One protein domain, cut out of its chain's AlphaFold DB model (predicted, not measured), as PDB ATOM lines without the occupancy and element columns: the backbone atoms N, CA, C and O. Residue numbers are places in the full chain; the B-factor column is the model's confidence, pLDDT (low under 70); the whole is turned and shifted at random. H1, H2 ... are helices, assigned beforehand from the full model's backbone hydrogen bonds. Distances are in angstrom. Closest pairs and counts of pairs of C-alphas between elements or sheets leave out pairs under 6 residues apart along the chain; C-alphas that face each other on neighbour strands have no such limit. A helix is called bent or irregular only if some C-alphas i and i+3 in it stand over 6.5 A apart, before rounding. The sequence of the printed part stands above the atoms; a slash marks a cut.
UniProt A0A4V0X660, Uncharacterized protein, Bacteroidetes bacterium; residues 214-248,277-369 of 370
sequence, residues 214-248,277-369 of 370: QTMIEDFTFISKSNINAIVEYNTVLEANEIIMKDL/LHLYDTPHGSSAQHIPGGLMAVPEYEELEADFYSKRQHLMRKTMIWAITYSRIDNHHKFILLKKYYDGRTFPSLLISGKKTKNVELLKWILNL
ATOM      1  N   GLN A 214      49.634 -39.280  18.433       95.44
ATOM      2  CA  GLN A 214      49.827 -37.890  18.838       95.44
ATOM      3  C   GLN A 214      48.479 -37.176  18.998       95.44
ATOM      4  O   GLN A 214      48.247 -36.535  20.022       95.44
ATOM      5  N   THR A 215      47.541 -37.375  18.068       95.38
ATOM      6  CA  THR A 215      46.177 -36.839  18.189       95.38
ATOM      7  C   THR A 215      45.487 -37.315  19.477       95.38
ATOM      8  O   THR A 215      44.821 -36.527  20.151       95.38
ATOM      9  N   MET A 216      45.654 -38.588  19.860       93.19
ATOM     10  CA  MET A 216      45.077 -39.119  21.105       93.19
ATOM     11  C   MET A 216      45.699 -38.499  22.356       93.19
ATOM     12  O   MET A 216      44.972 -38.221  23.312       93.19
ATOM     13  N   ILE A 217      47.018 -38.294  22.357       93.56
ATOM     14  CA  ILE A 217      47.736 -37.637  23.456       93.56
ATOM     15  C   ILE A 217      47.233 -36.201  23.606       93.56
ATOM     16  O   ILE A 217      46.865 -35.792  24.702       93.56
ATOM     17  N   GLU A 218      47.136 -35.450  22.509       94.94
ATOM     18  CA  GLU A 218      46.660 -34.067  22.551       94.94
ATOM     19  C   GLU A 218      45.209 -33.952  23.027       94.94
ATOM     20  O   GLU A 218      44.886 -33.059  23.814       94.94
ATOM     21  N   ASP A 219      44.334 -34.857  22.577       93.88
ATOM     22  CA  ASP A 219      42.950 -34.914  23.041       93.88
ATOM     23  C   ASP A 219      42.882 -35.173  24.546       93.88
ATOM     24  O   ASP A 219      42.167 -34.463  25.258       93.88
ATOM     25  N   PHE A 220      43.650 -36.150  25.040       92.94
ATOM     26  CA  PHE A 220      43.748 -36.443  26.467       92.94
ATOM     27  C   PHE A 220      44.270 -35.238  27.255       92.94
ATOM     28  O   PHE A 220      43.626 -34.806  28.211       92.94
ATOM     29  N   THR A 221      45.404 -34.663  26.851       93.25
ATOM     30  CA  THR A 221      46.029 -33.533  27.545       93.25
ATOM     31  C   THR A 221      45.085 -32.341  27.620       93.25
ATOM     32  O   THR A 221      44.949 -31.748  28.690       93.25
ATOM     33  N   PHE A 222      44.412 -32.000  26.518       94.06
ATOM     34  CA  PHE A 222      43.447 -30.906  26.496       94.06
ATOM     35  C   PHE A 222      42.274 -31.179  27.442       94.06
ATOM     36  O   PHE A 222      42.006 -30.377  28.333       94.06
ATOM     37  N   ILE A 223      41.610 -32.330  27.289       90.88
ATOM     38  CA  ILE A 223      40.415 -32.681  28.066       90.88
ATOM     39  C   ILE A 223      40.727 -32.734  29.566       90.88
ATOM     40  O   ILE A 223      39.984 -32.166  30.366       90.88
ATOM     41  N   SER A 224      41.827 -33.382  29.954       91.06
ATOM     42  CA  SER A 224      42.223 -33.521  31.357       91.06
ATOM     43  C   SER A 224      42.539 -32.167  31.988       91.06
ATOM     44  O   SER A 224      42.013 -31.864  33.057       91.06
ATOM     45  N   LYS A 225      43.313 -31.310  31.308       92.00
ATOM     46  CA  LYS A 225      43.623 -29.960  31.807       92.00
ATOM     47  C   LYS A 225      42.375 -29.086  31.908       92.00
ATOM     48  O   LYS A 225      42.183 -28.423  32.920       92.00
ATOM     49  N   SER A 226      41.499 -29.112  30.901       92.06
ATOM     50  CA  SER A 226      40.236 -28.367  30.946       92.06
ATOM     51  C   SER A 226      39.339 -28.821  32.096       92.06
ATOM     52  O   SER A 226      38.762 -27.981  32.780       92.06
ATOM     53  N   ASN A 227      39.244 -30.130  32.342       89.56
ATOM     54  CA  ASN A 227      38.453 -30.661  33.450       89.56
ATOM     55  C   ASN A 227      39.048 -30.290  34.814       89.56
ATOM     56  O   ASN A 227      38.297 -29.875  35.691       89.56
ATOM     57  N   ILE A 228      40.371 -30.395  34.993       90.56
ATOM     58  CA  ILE A 228      41.051 -29.969  36.229       90.56
ATOM     59  C   ILE A 228      40.778 -28.488  36.498       90.56
ATOM     60  O   ILE A 228      40.320 -28.145  37.585       90.56
ATOM     61  N   ASN A 229      40.974 -27.624  35.497       92.44
ATOM     62  CA  ASN A 229      40.733 -26.189  35.639       92.44
ATOM     63  C   ASN A 229      39.273 -25.890  36.007       92.44
ATOM     64  O   ASN A 229      39.031 -25.119  36.929       92.44
ATOM     65  N   ALA A 230      38.305 -26.554  35.367       90.12
ATOM     66  CA  ALA A 230      36.887 -26.377  35.684       90.12
ATOM     67  C   ALA A 230      36.544 -26.788  37.128       90.12
ATOM     68  O   ALA A 230      35.727 -26.138  37.779       90.12
ATOM     69  N   ILE A 231      37.166 -27.854  37.647       89.62
ATOM     70  CA  ILE A 231      37.000 -28.283  39.045       89.62
ATOM     71  C   ILE A 231      37.612 -27.253  40.000       89.62
ATOM     72  O   ILE A 231      36.984 -26.905  40.999       89.62
ATOM     73  N   VAL A 232      38.814 -26.756  39.695       91.00
ATOM     74  CA  VAL A 232      39.488 -25.728  40.499       91.00
ATOM     75  C   VAL A 232      38.645 -24.455  40.552       91.00
ATOM     76  O   VAL A 232      38.339 -23.990  41.643       91.00
ATOM     77  N   GLU A 233      38.188 -23.946  39.406       90.56
ATOM     78  CA  GLU A 233      37.322 -22.763  39.328       90.56
ATOM     79  C   GLU A 233      36.027 -22.943  40.131       90.56
ATOM     80  O   GLU A 233      35.636 -22.061  40.898       90.56
ATOM     81  N   TYR A 234      35.383 -24.107  40.007       89.88
ATOM     82  CA  TYR A 234      34.191 -24.453  40.781       89.88
ATOM     83  C   TYR A 234      34.452 -24.410  42.291       89.88
ATOM     84  O   TYR A 234      33.696 -23.774  43.029       89.88
ATOM     85  N   ASN A 235      35.531 -25.051  42.748       90.31
ATOM     86  CA  ASN A 235      35.911 -25.080  44.158       90.31
ATOM     87  C   ASN A 235      36.256 -23.683  44.681       90.31
ATOM     88  O   ASN A 235      35.762 -23.303  45.736       90.31
ATOM     89  N   THR A 236      37.018 -22.888  43.924       90.81
ATOM     90  CA  THR A 236      37.381 -21.516  44.305       90.81
ATOM     91  C   THR A 236      36.147 -20.642  44.520       90.81
ATOM     92  O   THR A 236      36.088 -19.888  45.488       90.81
ATOM     93  N   VAL A 237      35.130 -20.751  43.657       88.19
ATOM     94  CA  VAL A 237      33.871 -20.010  43.840       88.19
ATOM     95  C   VAL A 237      33.105 -20.506  45.070       88.19
ATOM     96  O   VAL A 237      32.550 -19.691  45.805       88.19
ATOM     97  N   LEU A 238      33.079 -21.818  45.334       87.88
ATOM     98  CA  LEU A 238      32.454 -22.347  46.551       87.88
ATOM     99  C   LEU A 238      33.150 -21.845  47.821       87.88
ATOM    100  O   LEU A 238      32.471 -21.368  48.726       87.88
ATOM    101  N   GLU A 239      34.479 -21.893  47.869       89.62
ATOM    102  CA  GLU A 239      35.277 -21.394  48.994       89.62
ATOM    103  C   GLU A 239      35.078 -19.888  49.196       89.62
ATOM    104  O   GLU A 239      34.862 -19.431  50.318       89.62
ATOM    105  N   ALA A 240      35.068 -19.105  48.112       87.44
ATOM    106  CA  ALA A 240      34.778 -17.676  48.173       87.44
ATOM    107  C   ALA A 240      33.373 -17.405  48.735       87.44
ATOM    108  O   ALA A 240      33.210 -16.538  49.597       87.44
ATOM    109  N   ASN A 241      32.365 -18.175  48.309       86.69
ATOM    110  CA  ASN A 241      31.007 -18.069  48.836       86.69
ATOM    111  C   ASN A 241      30.945 -18.419  50.332       86.69
ATOM    112  O   ASN A 241      30.227 -17.757  51.086       86.69
ATOM    113  N   GLU A 242      31.700 -19.424  50.783       85.62
ATOM    114  CA  GLU A 242      31.809 -19.778  52.203       85.62
ATOM    115  C   GLU A 242      32.471 -18.664  53.025       85.62
ATOM    116  O   GLU A 242      31.954 -18.312  54.088       85.62
ATOM    117  N   ILE A 243      33.552 -18.057  52.524       86.88
ATOM    118  CA  ILE A 243      34.231 -16.920  53.169       86.88
ATOM    119  C   ILE A 243      33.287 -15.718  53.275       86.88
ATOM    120  O   ILE A 243      33.121 -15.166  54.361       86.88
ATOM    121  N   ILE A 244      32.594 -15.352  52.189       84.38
ATOM    122  CA  ILE A 244      31.617 -14.250  52.196       84.38
ATOM    123  C   ILE A 244      30.508 -14.520  53.219       84.38
ATOM    124  O   ILE A 244      30.141 -13.634  53.989       84.38
ATOM    125  N   MET A 245      29.982 -15.745  53.269       81.38
ATOM    126  CA  MET A 245      28.949 -16.112  54.241       81.38
ATOM    127  C   MET A 245      29.455 -16.118  55.681       81.38
ATOM    128  O   MET A 245      28.682 -15.808  56.585       81.38
ATOM    129  N   LYS A 246      30.722 -16.458  55.913       85.88
ATOM    130  CA  LYS A 246      31.337 -16.422  57.240       85.88
ATOM    131  C   LYS A 246      31.573 -14.988  57.714       85.88
ATOM    132  O   LYS A 246      31.212 -14.662  58.841       85.88
ATOM    133  N   ASP A 247      32.149 -14.147  56.862       85.12
ATOM    134  CA  ASP A 247      32.629 -12.817  57.250       85.12
ATOM    135  C   ASP A 247      31.528 -11.754  57.169       85.12
ATOM    136  O   ASP A 247      31.479 -10.826  57.977       85.12
ATOM    137  N   LEU A 248      30.619 -11.892  56.202       78.06
ATOM    138  CA  LEU A 248      29.568 -10.915  55.915       78.06
ATOM    139  C   LEU A 248      28.162 -11.486  56.093       78.06
ATOM    140  O   LEU A 248      27.195 -10.736  55.981       78.06
ATOM    141  N   LEU A 277      29.130 -26.736  37.295       81.94
ATOM    142  CA  LEU A 277      30.308 -27.489  36.862       81.94
ATOM    143  C   LEU A 277      30.024 -28.224  35.547       81.94
ATOM    144  O   LEU A 277      29.196 -29.137  35.493       81.94
ATOM    145  N   HIS A 278      30.747 -27.860  34.491       80.19
ATOM    146  CA  HIS A 278      30.685 -28.534  33.199       80.19
ATOM    147  C   HIS A 278      32.007 -29.238  32.900       80.19
ATOM    148  O   HIS A 278      33.008 -28.593  32.611       80.19
ATOM    149  N   LEU A 279      31.985 -30.570  32.925       82.62
ATOM    150  CA  LEU A 279      33.127 -31.401  32.549       82.62
ATOM    151  C   LEU A 279      32.931 -31.980  31.150       82.62
ATOM    152  O   LEU A 279      31.814 -32.293  30.728       82.62
ATOM    153  N   TYR A 280      34.036 -32.156  30.436       79.38
ATOM    154  CA  TYR A 280      34.075 -33.001  29.257       79.38
ATOM    155  C   TYR A 280      33.909 -34.463  29.669       79.38
ATOM    156  O   TYR A 280      34.592 -34.939  30.579       79.38
ATOM    157  N   ASP A 281      33.053 -35.187  28.946       68.38
ATOM    158  CA  ASP A 281      33.003 -36.644  29.026       68.38
ATOM    159  C   ASP A 281      34.379 -37.199  28.642       68.38
ATOM    160  O   ASP A 281      34.821 -37.063  27.497       68.38
ATOM    161  N   THR A 282      35.072 -37.828  29.588       58.69
ATOM    162  CA  THR A 282      36.328 -38.506  29.283       58.69
ATOM    163  C   THR A 282      36.020 -39.863  28.638       58.69
ATOM    164  O   THR A 282      35.178 -40.618  29.138       58.69
ATOM    165  N   PRO A 283      36.727 -40.267  27.568       47.94
ATOM    166  CA  PRO A 283      36.653 -41.638  27.052       47.94
ATOM    167  C   PRO A 283      37.047 -42.709  28.093       47.94
ATOM    168  O   PRO A 283      36.784 -43.901  27.873       47.94
ATOM    169  N   HIS A 284      37.680 -42.266  29.191       44.12
ATOM    170  CA  HIS A 284      38.386 -43.037  30.218       44.12
ATOM    171  C   HIS A 284      37.582 -43.284  31.495       44.12
ATOM    172  O   HIS A 284      38.033 -44.061  32.325       44.12
ATOM    173  N   GLY A 285      36.373 -42.728  31.619       44.78
ATOM    174  CA  GLY A 285      35.470 -43.098  32.702       44.78
ATOM    175  C   GLY A 285      36.026 -42.751  34.078       44.78
ATOM    176  O   GLY A 285      36.347 -43.623  34.871       44.78
ATOM    177  N   SER A 286      36.032 -41.468  34.389       38.44
ATOM    178  CA  SER A 286      35.923 -41.006  35.765       38.44
ATOM    179  C   SER A 286      34.923 -39.867  35.738       38.44
ATOM    180  O   SER A 286      35.252 -38.698  35.566       38.44
ATOM    181  N   SER A 287      33.643 -40.230  35.840       38.56
ATOM    182  CA  SER A 287      32.660 -39.292  36.357       38.56
ATOM    183  C   SER A 287      33.196 -38.874  37.717       38.56
ATOM    184  O   SER A 287      33.198 -39.702  38.633       38.56
ATOM    185  N   ALA A 288      33.711 -37.648  37.828       41.75
ATOM    186  CA  ALA A 288      33.920 -37.028  39.122       41.75
ATOM    187  C   ALA A 288      32.619 -37.278  39.886       41.75
ATOM    188  O   ALA A 288      31.543 -36.912  39.400       41.75
ATOM    189  N   GLN A 289      32.696 -38.082  40.949       41.91
ATOM    190  CA  GLN A 289      31.512 -38.491  41.683       41.91
ATOM    191  C   GLN A 289      30.854 -37.197  42.127       41.91
ATOM    192  O   GLN A 289      31.434 -36.440  42.899       41.91
ATOM    193  N   HIS A 290      29.697 -36.892  41.543       46.38
ATOM    194  CA  HIS A 290      28.940 -35.727  41.936       46.38
ATOM    195  C   HIS A 290      28.525 -35.970  43.380       46.38
ATOM    196  O   HIS A 290      27.581 -36.709  43.648       46.38
ATOM    197  N   ILE A 291      29.260 -35.374  44.312       48.56
ATOM    198  CA  ILE A 291      28.803 -35.219  45.680       48.56
ATOM    199  C   ILE A 291      27.878 -34.004  45.627       48.56
ATOM    200  O   ILE A 291      28.317 -32.926  45.212       48.56
ATOM    201  N   PRO A 292      26.578 -34.139  45.933       51.25
ATOM    202  CA  PRO A 292      25.680 -33.000  45.899       51.25
ATOM    203  C   PRO A 292      26.105 -31.961  46.943       51.25
ATOM    204  O   PRO A 292      25.820 -32.103  48.128       51.25
ATOM    205  N   GLY A 293      26.756 -30.888  46.489       58.50
ATOM    206  CA  GLY A 293      26.881 -29.642  47.239       58.50
ATOM    207  C   GLY A 293      28.124 -29.429  48.096       58.50
ATOM    208  O   GLY A 293      28.039 -28.590  48.990       58.50
ATOM    209  N   GLY A 294      29.222 -30.141  47.833       71.12
ATOM    210  CA  GLY A 294      30.520 -29.906  48.472       71.12
ATOM    211  C   GLY A 294      31.643 -29.690  47.458       71.12
ATOM    212  O   GLY A 294      31.420 -29.793  46.250       71.12
ATOM    213  N   LEU A 295      32.843 -29.408  47.969       80.94
ATOM    214  CA  LEU A 295      34.061 -29.342  47.164       80.94
ATOM    215  C   LEU A 295      34.284 -30.653  46.408       80.94
ATOM    216  O   LEU A 295      34.035 -31.751  46.912       80.94
ATOM    217  N   MET A 296      34.777 -30.516  45.188       82.75
ATOM    218  CA  MET A 296      35.109 -31.628  44.316       82.75
ATOM    219  C   MET A 296      36.585 -31.986  44.491       82.75
ATOM    220  O   MET A 296      37.441 -31.105  44.530       82.75
ATOM    221  N   ALA A 297      36.905 -33.280  44.566       84.50
ATOM    222  CA  ALA A 297      38.299 -33.715  44.563       84.50
ATOM    223  C   ALA A 297      38.962 -33.325  43.230       84.50
ATOM    224  O   ALA A 297      38.460 -33.683  42.160       84.50
ATOM    225  N   VAL A 298      40.073 -32.589  43.301       86.62
ATOM    226  CA  VAL A 298      40.887 -32.250  42.129       86.62
ATOM    227  C   VAL A 298      41.807 -33.442  41.850       86.62
ATOM    228  O   VAL A 298      42.601 -33.784  42.723       86.62
ATOM    229  N   PRO A 299      41.692 -34.113  40.692       86.19
ATOM    230  CA  PRO A 299      42.555 -35.245  40.373       86.19
ATOM    231  C   PRO A 299      43.990 -34.782  40.089       86.19
ATOM    232  O   PRO A 299      44.193 -33.724  39.489       86.19
ATOM    233  N   GLU A 300      44.971 -35.604  40.460       88.12
ATOM    234  CA  GLU A 300      46.374 -35.389  40.096       88.12
ATOM    235  C   GLU A 300      46.585 -35.708  38.609       88.12
ATOM    236  O   GLU A 300      46.133 -36.738  38.099       88.12
ATOM    237  N   TYR A 301      47.244 -34.805  37.880       88.75
ATOM    238  CA  TYR A 301      47.399 -34.951  36.431       88.75
ATOM    239  C   TYR A 301      48.278 -36.154  36.079       88.75
ATOM    240  O   TYR A 301      47.983 -36.880  35.134       88.75
ATOM    241  N   GLU A 302      49.318 -36.389  36.873       90.94
ATOM    242  CA  GLU A 302      50.286 -37.467  36.721       90.94
ATOM    243  C   GLU A 302      49.615 -38.845  36.835       90.94
ATOM    244  O   GLU A 302      49.927 -39.756  36.066       90.94
ATOM    245  N   GLU A 303      48.637 -38.998  37.736       89.69
ATOM    246  CA  GLU A 303      47.848 -40.228  37.861       89.69
ATOM    247  C   GLU A 303      46.958 -40.458  36.633       89.69
ATOM    248  O   GLU A 303      46.900 -41.569  36.095       89.69
ATOM    249  N   LEU A 304      46.285 -39.402  36.156       89.38
ATOM    250  CA  LEU A 304      45.472 -39.465  34.937       89.38
ATOM    251  C   LEU A 304      46.328 -39.821  33.719       89.38
ATOM    252  O   LEU A 304      45.900 -40.591  32.856       89.38
ATOM    253  N   GLU A 305      47.526 -39.248  33.638       91.75
ATOM    254  CA  GLU A 305      48.475 -39.475  32.558       91.75
ATOM    255  C   GLU A 305      48.991 -40.917  32.573       91.75
ATOM    256  O   GLU A 305      48.935 -41.604  31.547       91.75
ATOM    257  N   ALA A 306      49.400 -41.421  33.739       91.50
ATOM    258  CA  ALA A 306      49.812 -42.810  33.905       91.50
ATOM    259  C   ALA A 306      48.694 -43.792  33.501       91.50
ATOM    260  O   ALA A 306      48.945 -44.750  32.758       91.50
ATOM    261  N   ASP A 307      47.447 -43.535  33.918       89.94
ATOM    262  CA  ASP A 307      46.294 -44.352  33.527       89.94
ATOM    263  C   ASP A 307      46.065 -44.326  32.008       89.94
ATOM    264  O   ASP A 307      45.903 -45.385  31.384       89.94
ATOM    265  N   PHE A 308      46.122 -43.141  31.392       92.00
ATOM    266  CA  PHE A 308      45.972 -42.972  29.949       92.00
ATOM    267  C   PHE A 308      47.015 -43.780  29.171       92.00
ATOM    268  O   PHE A 308      46.643 -44.599  28.323       92.00
ATOM    269  N   TYR A 309      48.306 -43.622  29.484       93.50
ATOM    270  CA  TYR A 309      49.371 -44.340  28.780       93.50
ATOM    271  C   TYR A 309      49.274 -45.858  28.974       93.50
ATOM    272  O   TYR A 309      49.512 -46.607  28.022       93.50
ATOM    273  N   SER A 310      48.831 -46.326  30.148       93.06
ATOM    274  CA  SER A 310      48.609 -47.758  30.402       93.06
ATOM    275  C   SER A 310      47.511 -48.369  29.512       93.06
ATOM    276  O   SER A 310      47.564 -49.551  29.156       93.06
ATOM    277  N   LYS A 311      46.523 -47.563  29.091       91.50
ATOM    278  CA  LYS A 311      45.354 -47.992  28.299       91.50
ATOM    279  C   LYS A 311      45.363 -47.485  26.853       91.50
ATOM    280  O   LYS A 311      44.467 -47.856  26.093       91.50
ATOM    281  N   ARG A 312      46.349 -46.686  26.436       90.81
ATOM    282  CA  ARG A 312      46.351 -45.917  25.169       90.81
ATOM    283  C   ARG A 312      45.932 -46.719  23.936       90.81
ATOM    284  O   ARG A 312      45.042 -46.314  23.196       90.81
ATOM    285  N   GLN A 313      46.485 -47.920  23.770       92.12
ATOM    286  CA  GLN A 313      46.208 -48.784  22.621       92.12
ATOM    287  C   GLN A 313      44.754 -49.272  22.609       92.12
ATOM    288  O   GLN A 313      44.104 -49.320  21.566       92.12
ATOM    289  N   HIS A 314      44.205 -49.596  23.780       92.69
ATOM    290  CA  HIS A 314      42.796 -49.959  23.909       92.69
ATOM    291  C   HIS A 314      41.879 -48.771  23.579       92.69
ATOM    292  O   HIS A 314      40.841 -48.941  22.937       92.69
ATOM    293  N   LEU A 315      42.279 -47.563  23.972       91.44
ATOM    294  CA  LEU A 315      41.526 -46.334  23.731       91.44
ATOM    295  C   LEU A 315      41.511 -45.963  22.248       91.44
ATOM    296  O   LEU A 315      40.438 -45.696  21.716       91.44
ATOM    297  N   MET A 316      42.653 -46.062  21.562       94.19
ATOM    298  CA  MET A 316      42.742 -45.923  20.102       94.19
ATOM    299  C   MET A 316      41.794 -46.892  19.386       94.19
ATOM    300  O   MET A 316      40.972 -46.469  18.571       94.19
ATOM    301  N   ARG A 317      41.829 -48.183  19.751       95.62
ATOM    302  CA  ARG A 317      40.922 -49.205  19.192       95.62
ATOM    303  C   ARG A 317      39.457 -48.838  19.409       95.62
ATOM    304  O   ARG A 317      38.663 -48.899  18.475       95.62
ATOM    305  N   LYS A 318      39.092 -48.418  20.624       94.62
ATOM    306  CA  LYS A 318      37.726 -47.992  20.960       94.62
ATOM    307  C   LYS A 318      37.300 -46.780  20.123       94.62
ATOM    308  O   LYS A 318      36.195 -46.792  19.583       94.62
ATOM    309  N   THR A 319      38.161 -45.773  19.972       95.44
ATOM    310  CA  THR A 319      37.906 -44.595  19.127       95.44
ATOM    311  C   THR A 319      37.647 -45.003  17.680       95.44
ATOM    312  O   THR A 319      36.628 -44.602  17.115       95.44
ATOM    313  N   MET A 320      38.492 -45.867  17.109       97.75
ATOM    314  CA  MET A 320      38.327 -46.359  15.737       97.75
ATOM    315  C   MET A 320      37.058 -47.197  15.556       97.75
ATOM    316  O   MET A 320      36.323 -46.988  14.591       97.75
ATOM    317  N   ILE A 321      36.727 -48.074  16.512       97.75
ATOM    318  CA  ILE A 321      35.466 -48.834  16.497       97.75
ATOM    319  C   ILE A 321      34.276 -47.880  16.401       97.75
ATOM    320  O   ILE A 321      33.399 -48.068  15.554       97.75
ATOM    321  N   TRP A 322      34.229 -46.841  17.235       97.12
ATOM    322  CA  TRP A 322      33.129 -45.879  17.207       97.12
ATOM    323  C   TRP A 322      33.116 -45.036  15.934       97.12
ATOM    324  O   TRP A 322      32.039 -44.830  15.377       97.12
ATOM    325  N   ALA A 323      34.276 -44.625  15.426       97.94
ATOM    326  CA  ALA A 323      34.363 -43.887  14.173       97.94
ATOM    327  C   ALA A 323      33.802 -44.690  12.991       97.94
ATOM    328  O   ALA A 323      32.913 -44.218  12.280       97.94
ATOM    329  N   ILE A 324      34.209 -45.953  12.846       98.38
ATOM    330  CA  ILE A 324      33.667 -46.844  11.810       98.38
ATOM    331  C   ILE A 324      32.170 -47.081  12.038       98.38
ATOM    332  O   ILE A 324      31.378 -47.053  11.095       98.38
ATOM    333  N   THR A 325      31.746 -47.256  13.292       96.56
ATOM    334  CA  THR A 325      30.329 -47.433  13.641       96.56
ATOM    335  C   THR A 325      29.478 -46.253  13.172       96.56
ATOM    336  O   THR A 325      28.396 -46.477  12.626       96.56
ATOM    337  N   TYR A 326      29.958 -45.021  13.361       95.88
ATOM    338  CA  TYR A 326      29.253 -43.789  12.997       95.88
ATOM    339  C   TYR A 326      29.351 -43.412  11.518       95.88
ATOM    340  O   TYR A 326      28.500 -42.662  11.044       95.88
ATOM    341  N   SER A 327      30.325 -43.957  10.784       97.12
ATOM    342  CA  SER A 327      30.479 -43.679   9.353       97.12
ATOM    343  C   SER A 327      29.248 -44.128   8.556       97.12
ATOM    344  O   SER A 327      28.445 -44.955   9.005       97.12
ATOM    345  N   ARG A 328      29.081 -43.594   7.351       95.81
ATOM    346  CA  ARG A 328      27.999 -43.924   6.416       95.81
ATOM    347  C   ARG A 328      28.440 -44.917   5.326       95.81
ATOM    348  O   ARG A 328      27.768 -45.039   4.304       95.81
ATOM    349  N   ILE A 329      29.543 -45.648   5.515       95.62
ATOM    350  CA  ILE A 329      29.886 -46.813   4.673       95.62
ATOM    351  C   ILE A 329      28.940 -47.990   4.974       95.62
ATOM    352  O   ILE A 329      28.324 -48.046   6.042       95.62
ATOM    353  N   ASP A 330      28.789 -48.932   4.045       95.38
ATOM    354  CA  ASP A 330      27.890 -50.075   4.230       95.38
ATOM    355  C   ASP A 330      28.424 -51.098   5.246       95.38
ATOM    356  O   ASP A 330      29.597 -51.119   5.626       95.38
ATOM    357  N   ASN A 331      27.525 -51.971   5.703       96.12
ATOM    358  CA  ASN A 331      27.818 -52.924   6.768       96.12
ATOM    359  C   ASN A 331      28.909 -53.939   6.404       96.12
ATOM    360  O   ASN A 331      29.619 -54.376   7.311       96.12
ATOM    361  N   HIS A 332      29.076 -54.291   5.129       97.06
ATOM    362  CA  HIS A 332      30.122 -55.229   4.732       97.06
ATOM    363  C   HIS A 332      31.508 -54.588   4.892       97.06
ATOM    364  O   HIS A 332      32.384 -55.143   5.558       97.06
ATOM    365  N   HIS A 333      31.680 -53.352   4.418       97.06
ATOM    366  CA  HIS A 333      32.924 -52.607   4.637       97.06
ATOM    367  C   HIS A 333      33.179 -52.318   6.122       97.06
ATOM    368  O   HIS A 333      34.303 -52.498   6.596       97.06
ATOM    369  N   LYS A 334      32.144 -51.951   6.897       97.75
ATOM    370  CA  LYS A 334      32.285 -51.805   8.359       97.75
ATOM    371  C   LYS A 334      32.780 -53.090   9.004       97.75
ATOM    372  O   LYS A 334      33.655 -53.028   9.858       97.75
ATOM    373  N   PHE A 335      32.228 -54.238   8.614       97.81
ATOM    374  CA  PHE A 335      32.647 -55.532   9.137       97.81
ATOM    375  C   PHE A 335      34.143 -55.768   8.893       97.81
ATOM    376  O   PHE A 335      34.868 -56.027   9.852       97.81
ATOM    377  N   ILE A 336      34.617 -55.594   7.655       97.19
ATOM    378  CA  ILE A 336      36.033 -55.772   7.298       97.19
ATOM    379  C   ILE A 336      36.943 -54.887   8.162       97.19
ATOM    380  O   ILE A 336      37.938 -55.371   8.704       97.19
ATOM    381  N   LEU A 337      36.600 -53.606   8.324       97.62
ATOM    382  CA  LEU A 337      37.408 -52.658   9.095       97.62
ATOM    383  C   LEU A 337      37.375 -52.950  10.602       97.62
ATOM    384  O   LEU A 337      38.416 -52.944  11.256       97.62
ATOM    385  N   LEU A 338      36.199 -53.248  11.160       97.50
ATOM    386  CA  LEU A 338      36.012 -53.457  12.599       97.50
ATOM    387  C   LEU A 338      36.756 -54.685  13.133       97.50
ATOM    388  O   LEU A 338      37.199 -54.663  14.283       97.50
ATOM    389  N   LYS A 339      36.952 -55.725  12.311       96.06
ATOM    390  CA  LYS A 339      37.728 -56.918  12.692       96.06
ATOM    391  C   LYS A 339      39.137 -56.579  13.177       96.06
ATOM    392  O   LYS A 339      39.628 -57.233  14.092       96.06
ATOM    393  N   LYS A 340      39.770 -55.558  12.587       95.62
ATOM    394  CA  LYS A 340      41.146 -55.142  12.907       95.62
ATOM    395  C   LYS A 340      41.313 -54.710  14.365       95.62
ATOM    396  O   LYS A 340      42.399 -54.833  14.919       95.62
ATOM    397  N   TYR A 341      40.243 -54.216  14.982       96.38
ATOM    398  CA  TYR A 341      40.277 -53.644  16.327       96.38
ATOM    399  C   TYR A 341      39.726 -54.585  17.402       96.38
ATOM    400  O   TYR A 341      39.571 -54.154  18.543       96.38
ATOM    401  N   TYR A 342      39.432 -55.844  17.062       94.31
ATOM    402  CA  TYR A 342      38.963 -56.826  18.037       94.31
ATOM    403  C   TYR A 342      40.083 -57.277  18.981       94.31
ATOM    404  O   TYR A 342      41.175 -57.665  18.571       94.31
ATOM    405  N   ASP A 343      39.754 -57.280  20.265       88.88
ATOM    406  CA  ASP A 343      40.423 -57.989  21.346       88.88
ATOM    407  C   ASP A 343      39.379 -58.285  22.443       88.88
ATOM    408  O   ASP A 343      38.261 -57.757  22.415       88.88
ATOM    409  N   GLY A 344      39.729 -59.098  23.444       87.00
ATOM    410  CA  GLY A 344      38.790 -59.423  24.526       87.00
ATOM    411  C   GLY A 344      38.278 -58.196  25.300       87.00
ATOM    412  O   GLY A 344      37.158 -58.213  25.803       87.00
ATOM    413  N   ARG A 345      39.039 -57.091  25.344       89.81
ATOM    414  CA  ARG A 345      38.653 -55.849  26.045       89.81
ATOM    415  C   ARG A 345      37.702 -54.974  25.221       89.81
ATOM    416  O   ARG A 345      36.912 -54.221  25.780       89.81
ATOM    417  N   THR A 346      37.767 -55.039  23.896       93.56
ATOM    418  CA  THR A 346      36.937 -54.257  22.963       93.56
ATOM    419  C   THR A 346      35.634 -54.961  22.585       93.56
ATOM    420  O   THR A 346      34.755 -54.318  22.000       93.56
ATOM    421  N   PHE A 347      35.452 -56.229  22.982       93.62
ATOM    422  CA  PHE A 347      34.219 -56.999  22.774       93.62
ATOM    423  C   PHE A 347      32.931 -56.205  23.078       93.62
ATOM    424  O   PHE A 347      32.067 -56.151  22.198       93.62
ATOM    425  N   PRO A 348      32.784 -55.504  24.229       93.06
ATOM    426  CA  PRO A 348      31.565 -54.743  24.507       93.06
ATOM    427  C   PRO A 348      31.285 -53.649  23.468       93.06
ATOM    428  O   PRO A 348      30.139 -53.449  23.068       93.06
ATOM    429  N   SER A 349      32.329 -52.964  22.988       93.75
ATOM    430  CA  SER A 349      32.188 -51.898  21.988       93.75
ATOM    431  C   SER A 349      31.760 -52.460  20.631       93.75
ATOM    432  O   SER A 349      30.868 -51.904  19.990       93.75
ATOM    433  N   LEU A 350      32.331 -53.594  20.219       94.94
ATOM    434  CA  LEU A 350      31.968 -54.267  18.969       94.94
ATOM    435  C   LEU A 350      30.561 -54.873  19.011       94.94
ATOM    436  O   LEU A 350      29.817 -54.756  18.037       94.94
ATOM    437  N   LEU A 351      30.144 -55.434  20.150       92.81
ATOM    438  CA  LEU A 351      28.776 -55.915  20.343       92.81
ATOM    439  C   LEU A 351      27.756 -54.775  20.198       92.81
ATOM    440  O   LEU A 351      26.749 -54.922  19.500       92.81
ATOM    441  N   ILE A 352      28.015 -53.625  20.832       94.38
ATOM    442  CA  ILE A 352      27.137 -52.452  20.717       94.38
ATOM    443  C   ILE A 352      27.143 -51.914  19.280       94.38
ATOM    444  O   ILE A 352      26.076 -51.594  18.749       94.38
ATOM    445  N   SER A 353      28.309 -51.860  18.631       94.75
ATOM    446  CA  SER A 353      28.441 -51.465  17.225       94.75
ATOM    447  C   SER A 353      27.581 -52.333  16.301       94.75
ATOM    448  O   SER A 353      26.765 -51.801  15.539       94.75
ATOM    449  N   GLY A 354      27.683 -53.661  16.422       94.12
ATOM    450  CA  GLY A 354      26.912 -54.614  15.621       94.12
ATOM    451  C   GLY A 354      25.404 -54.464  15.813       94.12
ATOM    452  O   GLY A 354      24.662 -54.413  14.833       94.12
ATOM    453  N   LYS A 355      24.936 -54.286  17.057       93.12
ATOM    454  CA  LYS A 355      23.516 -54.010  17.348       93.12
ATOM    455  C   LYS A 355      23.047 -52.698  16.720       93.12
ATOM    456  O   LYS A 355      22.025 -52.664  16.039       93.12
ATOM    457  N   LYS A 356      23.816 -51.621  16.904       91.19
ATOM    458  CA  LYS A 356      23.473 -50.275  16.423       91.19
ATOM    459  C   LYS A 356      23.397 -50.194  14.899       91.19
ATOM    460  O   LYS A 356      22.516 -49.525  14.361       91.19
ATOM    461  N   THR A 357      24.312 -50.872  14.214       92.38
ATOM    462  CA  THR A 357      24.391 -50.911  12.745       92.38
ATOM    463  C   THR A 357      23.549 -52.026  12.126       92.38
ATOM    464  O   THR A 357      23.418 -52.086  10.905       92.38
ATOM    465  N   LYS A 358      22.945 -52.896  12.952       95.00
ATOM    466  CA  LYS A 358      22.266 -54.128  12.525       95.00
ATOM    467  C   LYS A 358      23.173 -55.016  11.656       95.00
ATOM    468  O   LYS A 358      22.718 -55.638  10.698       95.00
ATOM    469  N   ASN A 359      24.466 -55.056  11.974       96.50
ATOM    470  CA  ASN A 359      25.463 -55.808  11.222       96.50
ATOM    471  C   ASN A 359      25.533 -57.261  11.716       96.50
ATOM    472  O   ASN A 359      26.282 -57.592  12.635       96.50
ATOM    473  N   VAL A 360      24.720 -58.129  11.111       96.75
ATOM    474  CA  VAL A 360      24.636 -59.556  11.468       96.75
ATOM    475  C   VAL A 360      25.938 -60.302  11.164       96.75
ATOM    476  O   VAL A 360      26.294 -61.212  11.907       96.75
ATOM    477  N   GLU A 361      26.658 -59.912  10.109       97.31
ATOM    478  CA  GLU A 361      27.935 -60.528   9.723       97.31
ATOM    479  C   GLU A 361      28.982 -60.353  10.831       97.31
ATOM    480  O   GLU A 361      29.560 -61.334  11.299       97.31
ATOM    481  N   LEU A 362      29.119 -59.128  11.350       97.00
ATOM    482  CA  LEU A 362      29.980 -58.835  12.495       97.00
ATOM    483  C   LEU A 362      29.585 -59.642  13.739       97.00
ATOM    484  O   LEU A 362      30.449 -60.210  14.402       97.00
ATOM    485  N   LEU A 363      28.288 -59.710  14.059       97.12
ATOM    486  CA  LEU A 363      27.807 -60.422  15.247       97.12
ATOM    487  C   LEU A 363      28.057 -61.936  15.164       97.12
ATOM    488  O   LEU A 363      28.478 -62.532  16.152       97.12
ATOM    489  N   LYS A 364      27.845 -62.549  13.992       97.31
ATOM    490  CA  LYS A 364      28.167 -63.967  13.756       97.31
ATOM    491  C   LYS A 364      29.666 -64.228  13.858       97.31
ATOM    492  O   LYS A 364      30.071 -65.223  14.444       97.31
ATOM    493  N   TRP A 365      30.484 -63.331  13.313       97.06
ATOM    494  CA  TRP A 365      31.933 -63.458  13.410       97.06
ATOM    495  C   TRP A 365      32.417 -63.396  14.862       97.06
ATOM    496  O   TRP A 365      33.189 -64.258  15.260       97.06
ATOM    497  N   ILE A 366      31.917 -62.450  15.668       93.62
ATOM    498  CA  ILE A 366      32.245 -62.362  17.103       93.62
ATOM    499  C   ILE A 366      31.824 -63.636  17.850       93.62
ATOM    500  O   ILE A 366      32.573 -64.108  18.701       93.62
ATOM    501  N   LEU A 367      30.646 -64.188  17.537       93.50
ATOM    502  CA  LEU A 367      30.155 -65.426  18.150       93.50
ATOM    503  C   LEU A 367      31.096 -66.609  17.886       93.50
ATOM    504  O   LEU A 367      31.344 -67.385  18.794       93.50
ATOM    505  N   ASN A 368      31.654 -66.709  16.676       94.12
ATOM    506  CA  ASN A 368      32.583 -67.780  16.299       94.12
ATOM    507  C   ASN A 368      33.994 -67.635  16.910       94.12
ATOM    508  O   ASN A 368      34.835 -68.500  16.683       94.12
ATOM    509  N   LEU A 369      34.282 -66.528  17.604       89.12
ATOM    510  CA  LEU A 369      35.542 -66.312  18.327       89.12
ATOM    511  C   LEU A 369      35.448 -66.674  19.816       89.12
ATOM    512  O   LEU A 369      36.465 -66.600  20.506       89.12
TER     513      LEU A 369
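Overview. This is residues 214 to 248 and 277 to 369 of the 370 residues of an uncharacterized protein of Bacteroidetes bacterium (UniProt A0A4V0X660). A long straight helix, H1, is an arm reaching away from a small head of four aligned helices, H2b, H3, H4 and H5. H2a, the first arm of the bent helix H2, runs back beside part of H1, and H2b turns into the head. The printed part has 128 residues with five named helices, H1 to H5 in chain order, and no named strand; the class is all helix. The whole is loose, with a radius of gyration of the C-alphas of 20.1 A, and spans 68 by 27 by 25 A.

Arrangement. H1, residues 214 to 248, touches H2a, residues 301 to 310, with residues 220 to 225 alone; the closest C-alphas, of Ser 224 and Tyr 301, are 7.4 A apart, at a shallow tilt of 28 degrees, opposite ways. H2, residues 301 to 326, was assigned as one helix by its hydrogen bonds but is bent: C-alphas 310 and 313 are 8.2 A apart, and H2a and H2b, residues 313 to 326, stand about perpendicular at 77 degrees. H2b and H3, residues 331 to 339, form a hairpin, closest at the C-alphas of Ile 321 and Leu 338, 6.1 A. H4, residues 347 to 357, touches H2b, closest at the C-alphas of Thr 325 and Ser 353, 5.7 A, the same way at 8 degrees, a shallow tilt. H4 and H5, residues 360 to 367, form a hairpin, closest at the C-alphas of Gly 354 and Leu 363, 5.9 A. H5 touches H3, closest at the C-alphas of Phe 335 and Leu 362, 5.4 A. H1 is apart from H3, H4 and H5. Every O i to N i+4 pair is within hydrogen-bond range in H1, H2a, H2b, H3, H4 and H5.

Along the chain. H1 measures 50.1 A from C-alpha 214 at (49.827, -37.890, 18.838) to C-alpha 248 at (29.568, -10.915, 55.915). H2a measures 14.2 A, H2b 20.1 A, H3 12.2 A, H4 15.3 A and H5 10.5 A, with C-alpha 367 at (30.155, -65.426, 18.150).

Size, cuts and confidence. The two C-alphas farthest apart, of Leu 248 and Asn 368, are 69.4 A apart, and residues 240 to 248 of H1 stand free. Residues 249 to 276 are not printed, with 25.3 A between C-alphas 248 and 277 across the cut. Residues 277 to 300 hold no named element, and of these 281 to 293 have pLDDT under 70. Of the links that are printed whole, H2 to H3 and H4 to H5 are tight and H3 to H4 is short.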